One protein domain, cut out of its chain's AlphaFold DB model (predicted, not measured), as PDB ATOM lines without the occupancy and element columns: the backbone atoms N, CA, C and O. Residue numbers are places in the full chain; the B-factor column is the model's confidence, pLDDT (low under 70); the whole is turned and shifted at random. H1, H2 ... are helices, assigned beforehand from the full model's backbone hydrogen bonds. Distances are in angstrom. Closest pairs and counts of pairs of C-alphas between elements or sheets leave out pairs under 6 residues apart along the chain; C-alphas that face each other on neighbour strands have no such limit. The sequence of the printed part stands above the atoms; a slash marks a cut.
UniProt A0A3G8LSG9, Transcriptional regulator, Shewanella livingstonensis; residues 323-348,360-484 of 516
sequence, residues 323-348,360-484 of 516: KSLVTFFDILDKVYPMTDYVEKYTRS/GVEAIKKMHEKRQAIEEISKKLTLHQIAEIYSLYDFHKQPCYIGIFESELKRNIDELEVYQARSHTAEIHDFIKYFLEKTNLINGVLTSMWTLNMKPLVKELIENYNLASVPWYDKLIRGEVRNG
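What this domain is: This is residues 323 to 348 and 360 to 484 of the 516 residues of the protein "Transcriptional regulator" of Shewanella livingstonensis (UniProt A0A3G8LSG9). What shape is this? H4, H5 and H6 form a partly formed up-and-down bundle, each running against the one before; H7 crosses H4 and leads to H8 and H9, away from H5. H1 and H3 make an antiparallel pair packed on H6 through H3, with H2 at the edge near H1. What builds it? The 151 printed residues, all helix by class, hold nine named helices, H1 to H9 in order; the whole is compact, radius of gyration of the C-alphas 15.9 A, spans 46 by 44 by 25 A.

How they stand to each other: What touches H5, residues 402 to 421? It forms helical hairpins with H4, residues 383 to 395, closest C-alphas Ala 387 and Asn 412 at 5.2 A, and H6, residues 425 to 436, closest Tyr 419 and Glu 427 at 6.4 A. What lies beyond? The hub H7, residues 441 to 451, touches H4 about perpendicular at 81 degrees, closest C-alphas Tyr 393 and Val 445 at 4.7 A. It touches H8, residues 455 to 464, closest Leu 446 and Val 458 at 6.2 A, and only just H9, residues 471 to 477, with 3 pairs of C-alphas within 8 A, closest Thr 447 and Leu 476 at 7.1 A. And H3, residues 361 to 380? Its residues 374 to 378 alone touch H6, closest C-alphas Ile 374 and His 429 at 6.1 A. It touches H1, residues 323 to 335, opposite ways at 13 degrees, closest Ile 331 and Ala 373 at 5.9 A; H2, residues 338 to 346, is near H1. Are backbones paired? Every O i to N i+4 pair is within hydrogen-bond range in H3 to H9, but 8 of 9 in H1 and 4 of 5 in H2.

Where its parts are: Which helices are long? H5 spans 28.6 A and H3 28.1 A. Where are the ends? H1 begins at C-alpha 323 (111.643, 153.618, 154.746); H9 ends at C-alpha 477 (106.785, 154.821, 177.939).

The domain as a whole: Is anything missing? Residues 349 to 359 are not printed; C-alphas 348 and 360 are 27.3 A apart. Is any link long? Of the links printed whole, none is long. Where is confidence low? Residues 348 and 360 are under 70.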
ATOM      1  N   LYS A 323     112.037 154.367 155.945       97.12
ATOM      2  CA  LYS A 323     111.643 153.618 154.746       97.12
ATOM      3  C   LYS A 323     112.112 152.163 154.797       97.12
ATOM      4  O   LYS A 323     111.345 151.260 154.459       97.12
ATOM      5  N   SER A 324     113.360 151.928 155.186       97.38
ATOM      6  CA  SER A 324     113.929 150.584 155.333       97.38
ATOM      7  C   SER A 324     113.294 149.829 156.498       97.38
ATOM      8  O   SER A 324     113.003 148.643 156.354       97.38
ATOM      9  N   LEU A 325     112.979 150.514 157.602       97.50
ATOM     10  CA  LEU A 325     112.230 149.935 158.720       97.50
ATOM     11  C   LEU A 325     110.808 149.531 158.311       97.50
ATOM     12  O   LEU A 325     110.427 148.388 158.531       97.50
ATOM     13  N   VAL A 326     110.052 150.407 157.646       97.75
ATOM     14  CA  VAL A 326     108.717 150.079 157.111       97.75
ATOM     15  C   VAL A 326     108.806 148.920 156.119       97.75
ATOM     16  O   VAL A 326     108.068 147.952 156.232       97.75
ATOM     17  N   THR A 327     109.791 148.934 155.214       97.88
ATOM     18  CA  THR A 327     110.014 147.820 154.275       97.88
ATOM     19  C   THR A 327     110.225 146.495 155.011       97.88
ATOM     20  O   THR A 327     109.675 145.472 154.610       97.88
ATOM     21  N   PHE A 328     111.017 146.498 156.084       97.25
ATOM     22  CA  PHE A 328     111.248 145.316 156.904       97.25
ATOM     23  C   PHE A 328     109.970 144.836 157.607       97.25
ATOM     24  O   PHE A 328     109.644 143.649 157.540       97.25
ATOM     25  N   PHE A 329     109.237 145.742 158.257       96.62
ATOM     26  CA  PHE A 329     108.021 145.402 158.996       96.62
ATOM     27  C   PHE A 329     106.882 144.957 158.070       96.62
ATOM     28  O   PHE A 329     106.191 144.004 158.411       96.62
ATOM     29  N   ASP A 330     106.746 145.538 156.876       96.69
ATOM     30  CA  ASP A 330     105.786 145.092 155.857       96.69
ATOM     31  C   ASP A 330     106.070 143.655 155.404       96.69
ATOM     32  O   ASP A 330     105.155 142.862 155.183       96.69
ATOM     33  N   ILE A 331     107.348 143.289 155.251       95.62
ATOM     34  CA  ILE A 331     107.727 141.909 154.923       95.62
ATOM     35  C   ILE A 331     107.424 140.979 156.104       95.62
ATOM     36  O   ILE A 331     106.974 139.851 155.895       95.62
ATOM     37  N   LEU A 332     107.650 141.443 157.335       93.94
ATOM     38  CA  LEU A 332     107.372 140.669 158.540       93.94
ATOM     39  C   LEU A 332     105.868 140.422 158.723       93.94
ATOM     40  O   LEU A 332     105.491 139.292 159.023       93.94
ATOM     41  N   ASP A 333     105.029 141.429 158.475       93.38
ATOM     42  CA  ASP A 333     103.564 141.377 158.577       93.38
ATOM     43  C   ASP A 333     102.947 140.331 157.631       93.38
ATOM     44  O   ASP A 333     102.029 139.605 158.008       93.38
ATOM     45  N   LYS A 334     103.529 140.130 156.439       91.31
ATOM     46  CA  LYS A 334     103.108 139.059 155.513       91.31
ATOM     47  C   LYS A 334     103.269 137.649 156.092       91.31
ATOM     48  O   LYS A 334     102.543 136.745 155.694       91.31
ATOM     49  N   VAL A 335     104.257 137.440 156.963       89.00
ATOM     50  CA  VAL A 335     104.590 136.123 157.542       89.00
ATOM     51  C   VAL A 335     103.992 135.957 158.939       89.00
ATOM     52  O   VAL A 335     103.600 134.857 159.345       89.00
ATOM     53  N   TYR A 336     103.971 137.050 159.692       89.19
ATOM     54  CA  TYR A 336     103.485 137.148 161.054       89.19
ATOM     55  C   TYR A 336     102.609 138.402 161.155       89.19
ATOM     56  O   TYR A 336     103.123 139.455 161.539       89.19
ATOM     57  N   PRO A 337     101.309 138.295 160.818       91.31
ATOM     58  CA  PRO A 337     100.407 139.438 160.833       91.31
ATOM     59  C   PRO A 337     100.453 140.188 162.167       91.31
ATOM     60  O   PRO A 337     100.319 139.595 163.243       91.31
ATOM     61  N   MET A 338     100.635 141.503 162.109       91.62
ATOM     62  CA  MET A 338     100.720 142.386 163.271       91.62
ATOM     63  C   MET A 338      99.406 142.384 164.050       91.62
ATOM     64  O   MET A 338      99.418 142.453 165.278       91.62
ATOM     65  N   THR A 339      98.275 142.199 163.361       90.81
ATOM     66  CA  THR A 339      96.968 141.972 163.991       90.81
ATOM     67  C   THR A 339      97.004 140.766 164.924       90.81
ATOM     68  O   THR A 339      96.608 140.883 166.081       90.81
ATOM     69  N   ASP A 340      97.563 139.639 164.476       90.06
ATOM     70  CA  ASP A 340      97.675 138.415 165.278       90.06
ATOM     71  C   ASP A 340      98.652 138.616 166.442       90.06
ATOM     72  O   ASP A 340      98.431 138.133 167.558       90.06
ATOM     73  N   TYR A 341      99.740 139.356 166.194       88.44
ATOM     74  CA  TYR A 341     100.714 139.720 167.219       88.44
ATOM     75  C   TYR A 341     100.069 140.536 168.348       88.44
ATOM     76  O   TYR A 341     100.300 140.235 169.520       88.44
ATOM     77  N   VAL A 342      99.234 141.523 168.016       89.12
ATOM     78  CA  VAL A 342      98.485 142.340 168.985       89.12
ATOM     79  C   VAL A 342      97.386 141.520 169.674       89.12
ATOM     80  O   VAL A 342      97.254 141.576 170.901       89.12
ATOM     81  N   GLU A 343      96.641 140.697 168.928       88.25
ATOM     82  CA  GLU A 343      95.602 139.810 169.473       88.25
ATOM     83  C   GLU A 343      96.147 138.851 170.538       88.25
ATOM     84  O   GLU A 343      95.493 138.591 171.552       88.25
ATOM     85  N   LYS A 344      97.380 138.360 170.355       86.50
ATOM     86  CA  LYS A 344      98.046 137.478 171.321       86.50
ATOM     87  C   LYS A 344      98.167 138.096 172.717       86.50
ATOM     88  O   LYS A 344      98.152 137.359 173.700       86.50
ATOM     89  N   TYR A 345      98.296 139.418 172.820       80.44
ATOM     90  CA  TYR A 345      98.397 140.110 174.109       80.44
ATOM     91  C   TYR A 345      97.045 140.533 174.687       80.44
ATOM     92  O   TYR A 345      96.967 140.824 175.877       80.44
ATOM     93  N   THR A 346      95.990 140.562 173.874       71.44
ATOM     94  CA  THR A 346      94.645 140.965 174.310       71.44
ATOM     95  C   THR A 346      93.766 139.775 174.697       71.44
ATOM     96  O   THR A 346      92.852 139.931 175.505       71.44
ATOM     97  N   ARG A 347      94.051 138.562 174.199       70.44
ATOM     98  CA  ARG A 347      93.343 137.338 174.612       70.44
ATOM     99  C   ARG A 347      93.920 136.745 175.901       70.44
ATOM    100  O   ARG A 347      95.036 136.237 175.934       70.44
ATOM    101  N   SER A 348      93.101 136.696 176.951       49.22
ATOM    102  CA  SER A 348      93.343 135.921 178.172       49.22
ATOM    103  C   SER A 348      93.039 134.430 177.947       49.22
ATOM    104  O   SER A 348      92.042 133.918 178.452       49.22
ATOM    105  N   GLY A 360     100.305 119.908 157.671       64.38
ATOM    106  CA  GLY A 360      99.256 120.212 156.686       64.38
ATOM    107  C   GLY A 360      99.660 121.231 155.610       64.38
ATOM    108  O   GLY A 360     100.737 121.823 155.652       64.38
ATOM    109  N   VAL A 361      98.745 121.493 154.667       70.31
ATOM    110  CA  VAL A 361      98.889 122.502 153.590       70.31
ATOM    111  C   VAL A 361      99.238 123.892 154.144       70.31
ATOM    112  O   VAL A 361     100.053 124.600 153.556       70.31
ATOM    113  N   GLU A 362      98.704 124.249 155.315       73.50
ATOM    114  CA  GLU A 362      98.971 125.529 155.985       73.50
ATOM    115  C   GLU A 362     100.428 125.659 156.462       73.50
ATOM    116  O   GLU A 362     101.040 126.719 156.346       73.50
ATOM    117  N   ALA A 363     101.032 124.563 156.937       73.62
ATOM    118  CA  ALA A 363     102.440 124.550 157.328       73.62
ATOM    119  C   ALA A 363     103.355 124.733 156.105       73.62
ATOM    120  O   ALA A 363     104.319 125.497 156.163       73.62
ATOM    121  N   ILE A 364     103.016 124.098 154.977       79.25
ATOM    122  CA  ILE A 364     103.738 124.249 153.704       79.25
ATOM    123  C   ILE A 364     103.612 125.685 153.175       79.25
ATOM    124  O   ILE A 364     104.613 126.276 152.765       79.25
ATOM    125  N   LYS A 365     102.411 126.273 153.234       84.25
ATOM    126  CA  LYS A 365     102.162 127.670 152.852       84.25
ATOM    127  C   LYS A 365     103.013 128.631 153.686       84.25
ATOM    128  O   LYS A 365     103.759 129.427 153.121       84.25
ATOM    129  N   LYS A 366     103.018 128.464 155.011       82.69
ATOM    130  CA  LYS A 366     103.825 129.280 155.928       82.69
ATOM    131  C   LYS A 366     105.332 129.121 155.701       82.69
ATOM    132  O   LYS A 366     106.085 130.085 155.812       82.69
ATOM    133  N   MET A 367     105.799 127.915 155.366       84.38
ATOM    134  CA  MET A 367     107.196 127.695 154.962       84.38
ATOM    135  C   MET A 367     107.538 128.439 153.665       84.38
ATOM    136  O   MET A 367     108.634 128.991 153.553       84.38
ATOM    137  N   HIS A 368     106.616 128.474 152.701       86.69
ATOM    138  CA  HIS A 368     106.802 129.205 151.451       86.69
ATOM    139  C   HIS A 368     106.841 130.723 151.675       86.69
ATOM    140  O   HIS A 368     107.769 131.373 151.203       86.69
ATOM    141  N   GLU A 369     105.907 131.266 152.459       89.25
ATOM    142  CA  GLU A 369     105.864 132.687 152.840       89.25
ATOM    143  C   GLU A 369     107.148 133.115 153.561       89.25
ATOM    144  O   GLU A 369     107.750 134.127 153.207       89.25
ATOM    145  N   LYS A 370     107.648 132.299 154.501       90.31
ATOM    146  CA  LYS A 370     108.938 132.542 155.171       90.31
ATOM    147  C   LYS A 370     110.103 132.604 154.190       90.31
ATOM    148  O   LYS A 370     110.944 133.492 154.291       90.31
ATOM    149  N   ARG A 371     110.166 131.665 153.242       91.44
ATOM    150  CA  ARG A 371     111.226 131.643 152.227       91.44
ATOM    151  C   ARG A 371     111.161 132.876 151.326       91.44
ATOM    152  O   ARG A 371     112.194 133.487 151.076       91.44
ATOM    153  N   GLN A 372     109.962 133.264 150.890       93.38
ATOM    154  CA  GLN A 372     109.763 134.486 150.113       93.38
ATOM    155  C   GLN A 372     110.178 135.733 150.900       93.38
ATOM    156  O   GLN A 372     110.855 136.590 150.347       93.38
ATOM    157  N   ALA A 373     109.840 135.818 152.188       94.69
ATOM    158  CA  ALA A 373     110.237 136.934 153.039       94.69
ATOM    159  C   ALA A 373     111.760 137.056 153.185       94.69
ATOM    160  O   ALA A 373     112.290 138.160 153.085       94.69
ATOM    161  N   ILE A 374     112.472 135.934 153.346       95.62
ATOM    162  CA  ILE A 374     113.944 135.913 153.380       95.62
ATOM    163  C   ILE A 374     114.523 136.468 152.070       95.62
ATOM    164  O   ILE A 374     115.399 137.335 152.093       95.62
ATOM    165  N   GLU A 375     114.009 136.010 150.926       94.50
ATOM    166  CA  GLU A 375     114.444 136.493 149.613       94.50
ATOM    167  C   GLU A 375     114.085 137.971 149.385       94.50
ATOM    168  O   GLU A 375     114.881 138.711 148.809       94.50
ATOM    169  N   GLU A 376     112.905 138.419 149.826       96.25
ATOM    170  CA  GLU A 376     112.493 139.823 149.742       96.25
ATOM    171  C   GLU A 376     113.386 140.722 150.604       96.25
ATOM    172  O   GLU A 376     113.818 141.762 150.111       96.25
ATOM    173  N   ILE A 377     113.704 140.324 151.842       96.50
ATOM    174  CA  ILE A 377     114.606 141.067 152.737       96.50
ATOM    175  C   ILE A 377     115.990 141.195 152.103       96.50
ATOM    176  O   ILE A 377     116.493 142.308 151.977       96.50
ATOM    177  N   SER A 378     116.556 140.080 151.634       94.88
ATOM    178  CA  SER A 378     117.872 140.034 150.982       94.88
ATOM    179  C   SER A 378     117.955 140.932 149.735       94.88
ATOM    180  O   SER A 378     118.999 141.508 149.443       94.88
ATOM    181  N   LYS A 379     116.845 141.093 149.000       95.19
ATOM    182  CA  LYS A 379     116.779 141.932 147.788       95.19
ATOM    183  C   LYS A 379     116.481 143.405 148.069       95.19
ATOM    184  O   LYS A 379     116.919 144.259 147.300       95.19
ATOM    185  N   LYS A 380     115.665 143.707 149.084       97.44
ATOM    186  CA  LYS A 380     115.136 145.060 149.338       97.44
ATOM    187  C   LYS A 380     115.936 145.848 150.372       97.44
ATOM    188  O   LYS A 380     115.860 147.073 150.354       97.44
ATOM    189  N   LEU A 381     116.670 145.171 151.254       97.56
ATOM    190  CA  LEU A 381     117.518 145.794 152.268       97.56
ATOM    191  C   LEU A 381     118.991 145.539 151.959       97.56
ATOM    192  O   LEU A 381     119.361 144.494 151.428       97.56
ATOM    193  N   THR A 382     119.846 146.496 152.309       97.31
ATOM    194  CA  THR A 382     121.296 146.304 152.217       97.31
ATOM    195  C   THR A 382     121.791 145.379 153.332       97.31
ATOM    196  O   THR A 382     121.161 145.257 154.383       97.31
ATOM    197  N   LEU A 383     122.963 144.763 153.150       96.75
ATOM    198  CA  LEU A 383     123.563 143.916 154.190       96.75
ATOM    199  C   LEU A 383     123.808 144.684 155.493       96.75
ATOM    200  O   LEU A 383     123.581 144.145 156.569       96.75
ATOM    201  N   HIS A 384     124.194 145.961 155.409       98.06
ATOM    202  CA  HIS A 384     124.388 146.805 156.592       98.06
ATOM    203  C   HIS A 384     123.068 147.115 157.308       98.06
ATOM    204  O   HIS A 384     123.034 147.142 158.535       98.06
ATOM    205  N   GLN A 385     121.966 147.289 156.570       98.25
ATOM    206  CA  GLN A 385     120.629 147.437 157.157       98.25
ATOM    207  C   GLN A 385     120.181 146.152 157.863       98.25
ATOM    208  O   GLN A 385     119.700 146.205 158.993       98.25
ATOM    209  N   ILE A 386     120.386 144.993 157.228       97.81
ATOM    210  CA  ILE A 386     120.078 143.682 157.819       97.81
ATOM    211  C   ILE A 386     120.908 143.463 159.093       97.81
ATOM    212  O   ILE A 386     120.355 143.082 160.126       97.81
ATOM    213  N   ALA A 387     122.210 143.765 159.045       98.06
ATOM    214  CA  ALA A 387     123.094 143.696 160.202       98.06
ATOM    215  C   ALA A 387     122.618 144.607 161.337       98.06
ATOM    216  O   ALA A 387     122.592 144.176 162.489       98.06
ATOM    217  N   GLU A 388     122.209 145.845 161.047       98.38
ATOM    218  CA  GLU A 388     121.748 146.774 162.082       98.38
ATOM    219  C   GLU A 388     120.443 146.326 162.743       98.38
ATOM    220  O   GLU A 388     120.367 146.338 163.971       98.38
ATOM    221  N   ILE A 389     119.458 145.842 161.976       97.81
ATOM    222  CA  ILE A 389     118.215 145.281 162.538       97.81
ATOM    223  C   ILE A 389     118.535 144.122 163.481       97.81
ATOM    224  O   ILE A 389     118.019 144.052 164.598       97.81
ATOM    225  N   TYR A 390     119.412 143.218 163.048       96.69
ATOM    226  CA  TYR A 390     119.771 142.067 163.858       96.69
ATOM    227  C   TYR A 390     120.570 142.455 165.109       96.69
ATOM    228  O   TYR A 390     120.319 141.931 166.190       96.69
ATOM    229  N   SER A 391     121.445 143.453 165.004       97.56
ATOM    230  CA  SER A 391     122.220 143.970 166.139       97.56
ATOM    231  C   SER A 391     121.342 144.688 167.161       97.56
ATOM    232  O   SER A 391     121.557 144.545 168.361       97.56
ATOM    233  N   LEU A 392     120.312 145.414 166.711       97.31
ATOM    234  CA  LEU A 392     119.278 145.958 167.595       97.31
ATOM    235  C   LEU A 392     118.563 144.825 168.334       97.31
ATOM    236  O   LEU A 392     118.350 144.915 169.543       97.31
ATOM    237  N   TYR A 393     118.230 143.735 167.643       96.50
ATOM    238  CA  TYR A 393     117.669 142.567 168.307       96.50
ATOM    239  C   TYR A 393     118.654 141.948 169.309       96.50
ATOM    240  O   TYR A 393     118.263 141.741 170.449       96.50
ATOM    241  N   ASP A 394     119.914 141.679 168.985       94.25
ATOM    242  CA  ASP A 394     120.824 141.052 169.957       94.25
ATOM    243  C   ASP A 394     121.109 141.954 171.169       94.25
ATOM    244  O   ASP A 394     121.150 141.473 172.307       94.25
ATOM    245  N   PHE A 395     121.181 143.271 170.955       94.94
ATOM    246  CA  PHE A 395     121.399 144.256 172.014       94.94
ATOM    247  C   PHE A 395     120.278 144.295 173.065       94.94
ATOM    248  O   PHE A 395     120.562 144.582 174.225       94.94
ATOM    249  N   HIS A 396     119.029 143.931 172.735       92.69
ATOM    250  CA  HIS A 396     117.906 144.053 173.687       92.69
ATOM    251  C   HIS A 396     118.064 143.187 174.945       92.69
ATOM    252  O   HIS A 396     117.390 143.410 175.949       92.69
ATOM    253  N   LYS A 397     118.917 142.158 174.877       88.81
ATOM    254  CA  LYS A 397     119.198 141.235 175.987       88.81
ATOM    255  C   LYS A 397     120.429 141.638 176.789       88.81
ATOM    256  O   LYS A 397     120.708 141.024 177.817       88.81
ATOM    257  N   GLN A 398     121.176 142.623 176.306       90.75
ATOM    258  CA  GLN A 398     122.466 143.002 176.851       90.75
ATOM    259  C   GLN A 398     122.329 144.149 177.860       90.75
ATOM    260  O   GLN A 398     121.301 144.831 177.921       90.75
ATOM    261  N   PRO A 399     123.356 144.376 178.694       88.06
ATOM    262  CA  PRO A 399     123.510 145.632 179.418       88.06
ATOM    263  C   PRO A 399     123.545 146.844 178.482       88.06
ATOM    264  O   PRO A 399     124.022 146.756 177.352       88.06
ATOM    265  N   CYS A 400     123.031 147.983 178.952       90.62
ATOM    266  CA  CYS A 400     122.838 149.189 178.142       90.62
ATOM    267  C   CYS A 400     124.132 150.001 177.950       90.62
ATOM    268  O   CYS A 400     124.159 151.196 178.237       90.62
ATOM    269  N   TYR A 401     125.186 149.363 177.436       92.81
ATOM    270  CA  TYR A 401     126.443 150.016 177.071       92.81
ATOM    271  C   TYR A 401     126.559 150.133 175.556       92.81
ATOM    272  O   TYR A 401     126.458 149.133 174.842       92.81
ATOM    273  N   ILE A 402     126.795 151.347 175.053       93.25
ATOM    274  CA  ILE A 402     126.844 151.596 173.608       93.25
ATOM    275  C   ILE A 402     127.915 150.761 172.901       93.25
ATOM    276  O   ILE A 402     127.669 150.275 171.798       93.25
ATOM    277  N   GLY A 403     129.056 150.505 173.553       95.12
ATOM    278  CA  GLY A 403     130.129 149.685 172.993       95.12
ATOM    279  C   GLY A 403     129.693 148.259 172.648       95.12
ATOM    280  O   GLY A 403     130.187 147.701 171.670       95.12
ATOM    281  N   ILE A 404     128.721 147.694 173.380       95.31
ATOM    282  CA  ILE A 404     128.157 146.374 173.059       95.31
ATOM    283  C   ILE A 404     127.427 146.447 171.723       95.31
ATOM    284  O   ILE A 404     127.741 145.685 170.815       95.31
ATOM    285  N   PHE A 405     126.499 147.396 171.564       95.62
ATOM    286  CA  PHE A 405     125.776 147.572 170.303       95.62
ATOM    287  C   PHE A 405     126.731 147.818 169.127       95.62
ATOM    288  O   PHE A 405     126.557 147.239 168.057       95.62
ATOM    289  N   GLU A 406     127.763 148.646 169.313       96.12
ATOM    290  CA  GLU A 406     128.742 148.920 168.257       96.12
ATOM    291  C   GLU A 406     129.564 147.685 167.872       96.12
ATOM    292  O   GLU A 406     129.817 147.470 166.684       96.12
ATOM    293  N   SER A 407     129.943 146.862 168.850       96.62
ATOM    294  CA  SER A 407     130.651 145.602 168.618       96.62
ATOM    295  C   SER A 407     129.773 144.574 167.905       96.62
ATOM    296  O   SER A 407     130.227 143.938 166.956       96.62
ATOM    297  N   GLU A 408     128.515 144.425 168.326       95.56
ATOM    298  CA  GLU A 408     127.540 143.533 167.691       95.56
ATOM    299  C   GLU A 408     127.276 143.948 166.236       95.56
ATOM    300  O   GLU A 408     127.361 143.118 165.330       95.56
ATOM    301  N   LEU A 409     127.063 145.248 165.994       97.69
ATOM    302  CA  LEU A 409     126.886 145.790 164.647       97.69
ATOM    303  C   LEU A 409     128.085 145.503 163.757       97.69
ATOM    304  O   LEU A 409     127.917 145.024 162.637       97.69
ATOM    305  N   LYS A 410     129.293 145.762 164.259       97.88
ATOM    306  CA  LYS A 410     130.515 145.492 163.509       97.88
ATOM    307  C   LYS A 410     130.646 144.005 163.176       97.88
ATOM    308  O   LYS A 410     130.854 143.673 162.017       97.88
ATOM    309  N   ARG A 411     130.469 143.118 164.163       97.19
ATOM    310  CA  ARG A 411     130.561 141.663 163.963       97.19
ATOM    311  C   ARG A 411     129.583 141.181 162.892       97.19
ATOM    312  O   ARG A 411     129.971 140.417 162.016       97.19
ATOM    313  N   ASN A 412     128.335 141.639 162.960       96.88
ATOM    314  CA  ASN A 412     127.287 141.230 162.029       96.88
ATOM    315  C   ASN A 412     127.527 141.780 160.608       96.88
ATOM    316  O   ASN A 412     127.238 141.084 159.636       96.88
ATOM    317  N   ILE A 413     128.079 142.993 160.469       97.88
ATOM    318  CA  ILE A 413     128.522 143.530 159.170       97.88
ATOM    319  C   ILE A 413     129.665 142.678 158.608       97.88
ATOM    320  O   ILE A 413     129.548 142.192 157.484       97.88
ATOM    321  N   ASP A 414     130.721 142.452 159.397       97.19
ATOM    322  CA  ASP A 414     131.898 141.682 158.980       97.19
ATOM    323  C   ASP A 414     131.498 140.260 158.527       97.19
ATOM    324  O   ASP A 414     131.972 139.763 157.504       97.19
ATOM    325  N   GLU A 415     130.581 139.606 159.248       95.62
ATOM    326  CA  GLU A 415     130.067 138.276 158.906       95.62
ATOM    327  C   GLU A 415     129.304 138.266 157.567       95.62
ATOM    328  O   GLU A 415     129.595 137.445 156.689       95.62
ATOM    329  N   LEU A 416     128.367 139.199 157.369       95.56
ATOM    330  CA  LEU A 416     127.584 139.280 156.132       95.56
ATOM    331  C   LEU A 416     128.444 139.661 154.917       95.56
ATOM    332  O   LEU A 416     128.219 139.137 153.824       95.56
ATOM    333  N   GLU A 417     129.444 140.527 155.092       95.62
ATOM    334  CA  GLU A 417     130.394 140.879 154.033       95.62
ATOM    335  C   GLU A 417     131.252 139.677 153.616       95.62
ATOM    336  O   GLU A 417     131.482 139.465 152.421       95.62
ATOM    337  N   VAL A 418     131.659 138.824 154.566       95.31
ATOM    338  CA  VAL A 418     132.358 137.565 154.262       95.31
ATOM    339  C   VAL A 418     131.474 136.619 153.448       95.31
ATOM    340  O   VAL A 418     131.957 136.031 152.472       95.31
ATOM    341  N   TYR A 419     130.192 136.473 153.796       94.31
ATOM    342  CA  TYR A 419     129.266 135.662 152.999       94.31
ATOM    343  C   TYR A 419     129.072 136.242 151.595       94.31
ATOM    344  O   TYR A 419     129.135 135.512 150.601       94.31
ATOM    345  N   GLN A 420     128.928 137.563 151.473       92.38
ATOM    346  CA  GLN A 420     128.795 138.210 150.171       92.38
ATOM    347  C   GLN A 420     130.037 137.999 149.294       92.38
ATOM    348  O   GLN A 420     129.905 137.604 148.135       92.38
ATOM    349  N   ALA A 421     131.238 138.193 149.845       92.00
ATOM    350  CA  ALA A 421     132.497 138.038 149.117       92.00
ATOM    351  C   ALA A 421     132.707 136.609 148.590       92.00
ATOM    352  O   ALA A 421     133.296 136.411 147.527       92.00
ATOM    353  N   ARG A 422     132.193 135.603 149.305       91.62
ATOM    354  CA  ARG A 422     132.249 134.195 148.889       91.62
ATOM    355  C   ARG A 422     131.120 133.796 147.934       91.62
ATOM    356  O   ARG A 422     131.082 132.654 147.497       91.62
ATOM    357  N   SER A 423     130.225 134.720 147.569       86.50
ATOM    358  CA  SER A 423     129.004 134.437 146.790       86.50
ATOM    359  C   SER A 423     128.067 133.429 147.478       86.50
ATOM    360  O   SER A 423     127.320 132.689 146.837       86.50
ATOM    361  N   HIS A 424     128.091 133.422 148.808       86.75
ATOM    362  CA  HIS A 424     127.391 132.496 149.692       86.75
ATOM    363  C   HIS A 424     125.981 133.016 150.021       86.75
ATOM    364  O   HIS A 424     125.670 133.460 151.125       86.75
ATOM    365  N   THR A 425     125.102 133.013 149.011       89.75
ATOM    366  CA  THR A 425     123.719 133.516 149.161       89.75
ATOM    367  C   THR A 425     122.908 132.674 150.151       89.75
ATOM    368  O   THR A 425     122.034 133.199 150.840       89.75
ATOM    369  N   ALA A 426     123.200 131.372 150.244       91.56
ATOM    370  CA  ALA A 426     122.530 130.474 151.178       91.56
ATOM    371  C   ALA A 426     122.812 130.869 152.635       91.56
ATOM    372  O   ALA A 426     121.885 130.940 153.431       91.56
ATOM    373  N   GLU A 427     124.051 131.229 152.956       93.56
ATOM    374  CA  GLU A 427     124.467 131.641 154.295       93.56
ATOM    375  C   GLU A 427     123.849 132.980 154.707       93.56
ATOM    376  O   GLU A 427     123.402 133.123 155.842       93.56
ATOM    377  N   ILE A 428     123.721 133.934 153.776       93.19
ATOM    378  CA  ILE A 428     122.967 135.177 154.018       93.19
ATOM    379  C   ILE A 428     121.500 134.849 154.324       93.19
ATOM    380  O   ILE A 428     120.910 135.400 155.253       93.19
ATOM    381  N   HIS A 429     120.897 133.934 153.565       95.38
ATOM    382  CA  HIS A 429     119.518 133.512 153.800       95.38
ATOM    383  C   HIS A 429     119.352 132.775 155.134       95.38
ATOM    384  O   HIS A 429     118.356 133.002 155.821       95.38
ATOM    385  N   ASP A 430     120.312 131.939 155.527       94.31
ATOM    386  CA  ASP A 430     120.309 131.236 156.811       94.31
ATOM    387  C   ASP A 430     120.488 132.202 157.988       94.31
ATOM    388  O   ASP A 430     119.774 132.084 158.988       94.31
ATOM    389  N   PHE A 431     121.349 133.215 157.844       95.00
ATOM    390  CA  PHE A 431     121.474 134.315 158.800       95.00
ATOM    391  C   PHE A 431     120.135 135.044 158.970       95.00
ATOM    392  O   PHE A 431     119.656 135.228 160.092       95.00
ATOM    393  N   ILE A 432     119.478 135.391 157.854       96.12
ATOM    394  CA  ILE A 432     118.177 136.067 157.880       96.12
ATOM    395  C   ILE A 432     117.110 135.194 158.548       96.12
ATOM    396  O   ILE A 432     116.358 135.636 159.420       96.12
ATOM    397  N   LYS A 433     117.060 133.921 158.162       94.31
ATOM    398  CA  LYS A 433     116.134 132.937 158.713       94.31
ATOM    399  C   LYS A 433     116.281 132.810 160.227       94.31
ATOM    400  O   LYS A 433     115.273 132.838 160.932       94.31
ATOM    401  N   TYR A 434     117.513 132.693 160.722       92.56
ATOM    402  CA  TYR A 434     117.790 132.522 162.145       92.56
ATOM    403  C   TYR A 434     117.175 133.640 162.995       92.56
ATOM    404  O   TYR A 434     116.607 133.369 164.062       92.56
ATOM    405  N   PHE A 435     117.248 134.891 162.527       90.62
ATOM    406  CA  PHE A 435     116.666 136.018 163.250       90.62
ATOM    407  C   PHE A 435     115.149 136.157 163.036       90.62
ATOM    408  O   PHE A 435     114.431 136.477 163.982       90.62
ATOM    409  N   LEU A 436     114.629 135.876 161.834       91.44
ATOM    410  CA  LEU A 436     113.187 135.946 161.537       91.44
ATOM    411  C   LEU A 436     112.355 134.908 162.303       91.44
ATOM    412  O   LEU A 436     111.136 135.036 162.421       91.44
ATOM    413  N   GLU A 437     112.985 133.852 162.811       89.31
ATOM    414  CA  GLU A 437     112.325 132.833 163.629       89.31
ATOM    415  C   GLU A 437     112.173 133.245 165.106       89.31
ATOM    416  O   GLU A 437     111.533 132.533 165.884       89.31
ATOM    417  N   LYS A 438     112.716 134.398 165.517       90.19
ATOM    418  CA  LYS A 438     112.625 134.877 166.902       90.19
ATOM    419  C   LYS A 438     111.243 135.465 167.190       90.19
ATOM    420  O   LYS A 438     110.829 136.470 166.622       90.19
ATOM    421  N   THR A 439     110.534 134.874 168.150       87.50
ATOM    422  CA  THR A 439     109.155 135.256 168.513       87.50
ATOM    423  C   THR A 439     109.035 136.640 169.159       87.50
ATOM    424  O   THR A 439     107.945 137.208 169.211       87.50
ATOM    425  N   ASN A 440     110.141 137.183 169.663       90.94
ATOM    426  CA  ASN A 440     110.234 138.493 170.298       90.94
ATOM    427  C   ASN A 440     110.997 139.520 169.444       90.94
ATOM    428  O   ASN A 440     111.433 140.529 169.990       90.94
ATOM    429  N   LEU A 441     111.151 139.282 168.136       93.75
ATOM    430  CA  LEU A 441     111.916 140.144 167.230       93.75
ATOM    431  C   LEU A 441     111.450 141.608 167.264       93.75
ATOM    432  O   LEU A 441     112.257 142.487 167.544       93.75
ATOM    433  N   ILE A 442     110.147 141.852 167.072       94.50
ATOM    434  CA  ILE A 442     109.546 143.202 167.065       94.50
ATOM    435  C   ILE A 442     109.832 143.938 168.379       94.50
ATOM    436  O   ILE A 442     110.373 145.040 168.373       94.50
ATOM    437  N   ASN A 443     109.512 143.295 169.507       94.50
ATOM    438  CA  ASN A 443     109.753 143.847 170.840       94.50
ATOM    439  C   ASN A 443     111.245 144.152 171.052       94.50
ATOM    440  O   ASN A 443     111.589 145.241 171.497       94.50
ATOM    441  N   GLY A 444     112.132 143.217 170.702       95.44
ATOM    442  CA  GLY A 444     113.573 143.382 170.874       95.44
ATOM    443  C   GLY A 444     114.129 144.563 170.077       95.44
ATOM    444  O   GLY A 444     114.805 145.414 170.647       95.44
ATOM    445  N   VAL A 445     113.794 144.660 168.786       96.88
ATOM    446  CA  VAL A 445     114.258 145.754 167.916       96.88
ATOM    447  C   VAL A 445     113.745 147.106 168.414       96.88
ATOM    448  O   VAL A 445     114.543 148.020 168.619       96.88
ATOM    449  N   LEU A 446     112.437 147.233 168.665       97.00
ATOM    450  CA  LEU A 446     111.839 148.507 169.079       97.00
ATOM    451  C   LEU A 446     112.271 148.929 170.490       97.00
ATOM    452  O   LEU A 446     112.484 150.117 170.726       97.00
ATOM    453  N   THR A 447     112.479 147.974 171.402       95.81
ATOM    454  CA  THR A 447     113.051 148.248 172.729       95.81
ATOM    455  C   THR A 447     114.474 148.783 172.610       95.81
ATOM    456  O   THR A 447     114.782 149.813 173.202       95.81
ATOM    457  N   SER A 448     115.333 148.154 171.805       95.94
ATOM    458  CA  SER A 448     116.702 148.640 171.595       95.94
ATOM    459  C   SER A 448     116.740 150.018 170.945       95.94
ATOM    460  O   SER A 448     117.490 150.880 171.395       95.94
ATOM    461  N   MET A 449     115.905 150.265 169.933       96.50
ATOM    462  CA  MET A 449     115.775 151.595 169.328       96.50
ATOM    463  C   MET A 449     115.346 152.644 170.361       96.50
ATOM    464  O   MET A 449     115.907 153.738 170.397       96.50
ATOM    465  N   TRP A 450     114.396 152.309 171.240       94.75
ATOM    466  CA  TRP A 450     113.969 153.192 172.324       94.75
ATOM    467  C   TRP A 450     115.105 153.484 173.313       94.75
ATOM    468  O   TRP A 450     115.342 154.646 173.646       94.75
ATOM    469  N   THR A 451     115.839 152.451 173.739       92.88
ATOM    470  CA  THR A 451     116.986 152.564 174.656       92.88
ATOM    471  C   THR A 451     118.143 153.359 174.053       92.88
ATOM    472  O   THR A 451     118.818 154.087 174.774       92.88
ATOM    473  N   LEU A 452     118.343 153.288 172.734       94.31
ATOM    474  CA  LEU A 452     119.316 154.099 171.993       94.31
ATOM    475  C   LEU A 452     118.775 155.494 171.621       94.31
ATOM    476  O   LEU A 452     119.303 156.146 170.721       94.31
ATOM    477  N   ASN A 453     117.700 155.938 172.276       93.25
ATOM    478  CA  ASN A 453     117.020 157.219 172.092       93.25
ATOM    479  C   ASN A 453     116.597 157.542 170.644       93.25
ATOM    480  O   ASN A 453     116.630 158.690 170.210       93.25
ATOM    481  N   MET A 454     116.150 156.532 169.893       95.25
ATOM    482  CA  MET A 454     115.525 156.678 168.567       95.25
ATOM    483  C   MET A 454     113.990 156.780 168.689       95.25
ATOM    484  O   MET A 454     113.237 156.194 167.908       95.25
ATOM    485  N   LYS A 455     113.503 157.482 169.722       93.44
ATOM    486  CA  LYS A 455     112.086 157.487 170.131       93.44
ATOM    487  C   LYS A 455     111.117 157.978 169.045       93.44
ATOM    488  O   LYS A 455     110.052 157.369 168.942       93.44
ATOM    489  N   PRO A 456     111.426 159.019 168.241       94.62
ATOM    490  CA  PRO A 456     110.522 159.467 167.181       94.62
ATOM    491  C   PRO A 456     110.196 158.362 166.166       94.62
ATOM    492  O   PRO A 456     109.023 158.101 165.917       94.62
ATOM    493  N   LEU A 457     111.214 157.640 165.680       95.81
ATOM    494  CA  LEU A 457     111.029 156.519 164.747       95.81
ATOM    495  C   LEU A 457     110.219 155.379 165.367       95.81
ATOM    496  O   LEU A 457     109.365 154.795 164.708       95.81
ATOM    497  N   VAL A 458     110.471 155.058 166.641       96.88
ATOM    498  CA  VAL A 458     109.707 154.013 167.336       96.88
ATOM    499  C   VAL A 458     108.231 154.389 167.410       96.88
ATOM    500  O   VAL A 458     107.393 153.550 167.108       96.88
ATOM    501  N   LYS A 459     107.895 155.633 167.772       96.38
ATOM    502  CA  LYS A 459     106.495 156.088 167.842       96.38
ATOM    503  C   LYS A 459     105.790 155.967 166.491       96.38
ATOM    504  O   LYS A 459     104.694 155.424 166.439       96.38
ATOM    505  N   GLU A 460     106.454 156.374 165.415       96.94
ATOM    506  CA  GLU A 460     105.907 156.271 164.061       96.94
ATOM    507  C   GLU A 460     105.657 154.812 163.640       96.94
ATOM    508  O   GLU A 460     104.599 154.485 163.107       96.94
ATOM    509  N   LEU A 461     106.576 153.891 163.954       96.94
ATOM    510  CA  LEU A 461     106.364 152.458 163.709       96.94
ATOM    511  C   LEU A 461     105.233 151.875 164.567       96.94
ATOM    512  O   LEU A 461     104.465 151.040 164.092       96.94
ATOM    513  N   ILE A 462     105.110 152.303 165.825       96.81
ATOM    514  CA  ILE A 462     104.026 151.864 166.712       96.81
ATOM    515  C   ILE A 462     102.662 152.275 166.148       96.81
ATOM    516  O   ILE A 462     101.727 151.474 166.188       96.81
ATOM    517  N   GLU A 463     102.555 153.490 165.607       96.69
ATOM    518  CA  GLU A 463     101.344 153.995 164.958       96.69
ATOM    519  C   GLU A 463     101.043 153.233 163.658       96.69
ATOM    520  O   GLU A 463      99.936 152.714 163.505       96.69
ATOM    521  N   ASN A 464     102.035 153.073 162.774       96.12
ATOM    522  CA  ASN A 464     101.870 152.411 161.472       96.12
ATOM    523  C   ASN A 464     101.365 150.963 161.577       96.12
ATOM    524  O   ASN A 464     100.591 150.522 160.731       96.12
ATOM    525  N   TYR A 465     101.779 150.234 162.617       95.38
ATOM    526  CA  TYR A 465     101.428 148.821 162.810       95.38
ATOM    527  C   TYR A 465     100.457 148.583 163.978       95.38
ATOM    528  O   TYR A 465     100.278 147.443 164.406       95.38
ATOM    529  N   ASN A 466      99.820 149.643 164.496       94.50
ATOM    530  CA  ASN A 466      98.843 149.593 165.591       94.50
ATOM    531  C   ASN A 466      99.332 148.809 166.828       94.50
ATOM    532  O   ASN A 466      98.615 148.005 167.425       94.50
ATOM    533  N   LEU A 467     100.586 149.035 167.218       94.12
ATOM    534  CA  LEU A 467     101.236 148.318 168.316       94.12
ATOM    535  C   LEU A 467     101.017 148.989 169.679       94.12
ATOM    536  O   LEU A 467     101.519 148.492 170.678       94.12
ATOM    537  N   ALA A 468     100.279 150.097 169.761       93.56
ATOM    538  CA  ALA A 468     100.153 150.879 170.993       93.56
ATOM    539  C   ALA A 468      99.539 150.093 172.169       93.56
ATOM    540  O   ALA A 468      99.833 150.390 173.322       93.56
ATOM    541  N   SER A 469      98.718 149.074 171.897       90.81
ATOM    542  CA  SER A 469      98.057 148.260 172.926       90.81
ATOM    543  C   SER A 469      98.907 147.102 173.465       90.81
ATOM    544  O   SER A 469      98.422 146.318 174.284       90.81
ATOM    545  N   VAL A 470     100.146 146.923 172.994       91.69
ATOM    546  CA  VAL A 470     101.008 145.835 173.477       91.69
ATOM    547  C   VAL A 470     101.613 146.184 174.851       91.69
ATOM    548  O   VAL A 470     102.179 147.266 175.020       91.69
ATOM    549  N   PRO A 471     101.602 145.268 175.841       91.12
ATOM    550  CA  PRO A 471     102.051 145.581 177.203       91.12
ATOM    551  C   PRO A 471     103.514 146.020 177.322       91.12
ATOM    552  O   PRO A 471     103.881 146.703 178.274       91.12
ATOM    553  N   TRP A 472     104.384 145.596 176.401       92.38
ATOM    554  CA  TRP A 472     105.792 145.993 176.438       92.38
ATOM    555  C   TRP A 472     105.995 147.451 176.006       92.38
ATOM    556  O   TRP A 472     106.923 148.081 176.503       92.38
ATOM    557  N   TYR A 473     105.124 148.019 175.166       94.62
ATOM    558  CA  TYR A 473     105.218 149.423 174.757       94.62
ATOM    559  C   TYR A 473     104.866 150.368 175.911       94.62
ATOM    560  O   TYR A 473     105.592 151.325 176.180       94.62
ATOM    561  N   ASP A 474     103.834 150.025 176.683       92.19
ATOM    562  CA  ASP A 474     103.499 150.709 177.934       92.19
ATOM    563  C   ASP A 474     104.695 150.791 178.891       92.19
ATOM    564  O   ASP A 474     104.949 151.837 179.490       92.19
ATOM    565  N   LYS A 475     105.460 149.697 179.015       92.38
ATOM    566  CA  LYS A 475     106.676 149.662 179.839       92.38
ATOM    567  C   LYS A 475     107.772 150.580 179.299       92.38
ATOM    568  O   LYS A 475     108.467 151.207 180.097       92.38
ATOM    569  N   LEU A 476     107.916 150.694 177.973       92.44
ATOM    570  CA  LEU A 476     108.861 151.633 177.349       92.44
ATOM    571  C   LEU A 476     108.528 153.080 177.719       92.44
ATOM    572  O   LEU A 476     109.417 153.823 178.138       92.44
ATOM    573  N   ILE A 477     107.250 153.464 177.617       92.31
ATOM    574  CA  ILE A 477     106.785 154.821 177.939       92.31
ATOM    575  C   ILE A 477     106.983 155.138 179.423       92.31
ATOM    576  O   ILE A 477     107.439 156.230 179.757       92.31
ATOM    577  N   ARG A 478     106.671 154.189 180.313       90.44
ATOM    578  CA  ARG A 478     106.823 154.361 181.768       90.44
ATOM    579  C   ARG A 478     108.279 154.324 182.243       90.44
ATOM    580  O   ARG A 478     108.530 154.574 183.416       90.44
ATOM    581  N   GLY A 479     109.231 154.000 181.366       85.88
ATOM    582  CA  GLY A 479     110.636 153.843 181.741       85.88
ATOM    583  C   GLY A 479     110.910 152.592 182.582       85.88
ATOM    584  O   GLY A 479     111.930 152.525 183.258       85.88
ATOM    585  N   GLU A 480     110.027 151.592 182.529       86.31
ATOM    586  CA  GLU A 480     110.142 150.317 183.260       86.31
ATOM    587  C   GLU A 480     111.029 149.288 182.537       86.31
ATOM    588  O   GLU A 480     111.122 148.125 182.937       86.31
ATOM    589  N   VAL A 481     111.668 149.693 181.440       85.50
ATOM    590  CA  VAL A 481     112.672 148.892 180.740       85.50
ATOM    591  C   VAL A 481     114.077 149.279 181.172       85.50
ATOM    592  O   VAL A 481     114.340 150.426 181.538       85.50
ATOM    593  N   ARG A 482     114.996 148.315 181.071       82.69
ATOM    594  CA  ARG A 482     116.413 148.559 181.332       82.69
ATOM    595  C   ARG A 482     116.921 149.679 180.421       82.69
ATOM    596  O   ARG A 482     116.709 149.657 179.209       82.69
ATOM    597  N   ASN A 483     117.585 150.648 181.028       83.81
ATOM    598  CA  ASN A 483     118.160 151.823 180.386       83.81
ATOM    599  C   ASN A 483     119.505 152.169 181.052       83.81
ATOM    600  O   ASN A 483     119.913 151.509 182.011       83.81
ATOM    601  N   GLY A 484     120.181 153.218 180.570       78.19
ATOM    602  CA  GLY A 484     121.477 153.650 181.111       78.19
ATOM    603  C   GLY A 484     121.475 153.990 182.613       78.19
ATOM    604  O   GLY A 484     122.520 153.937 183.246       78.19
TER     605      GLY A 484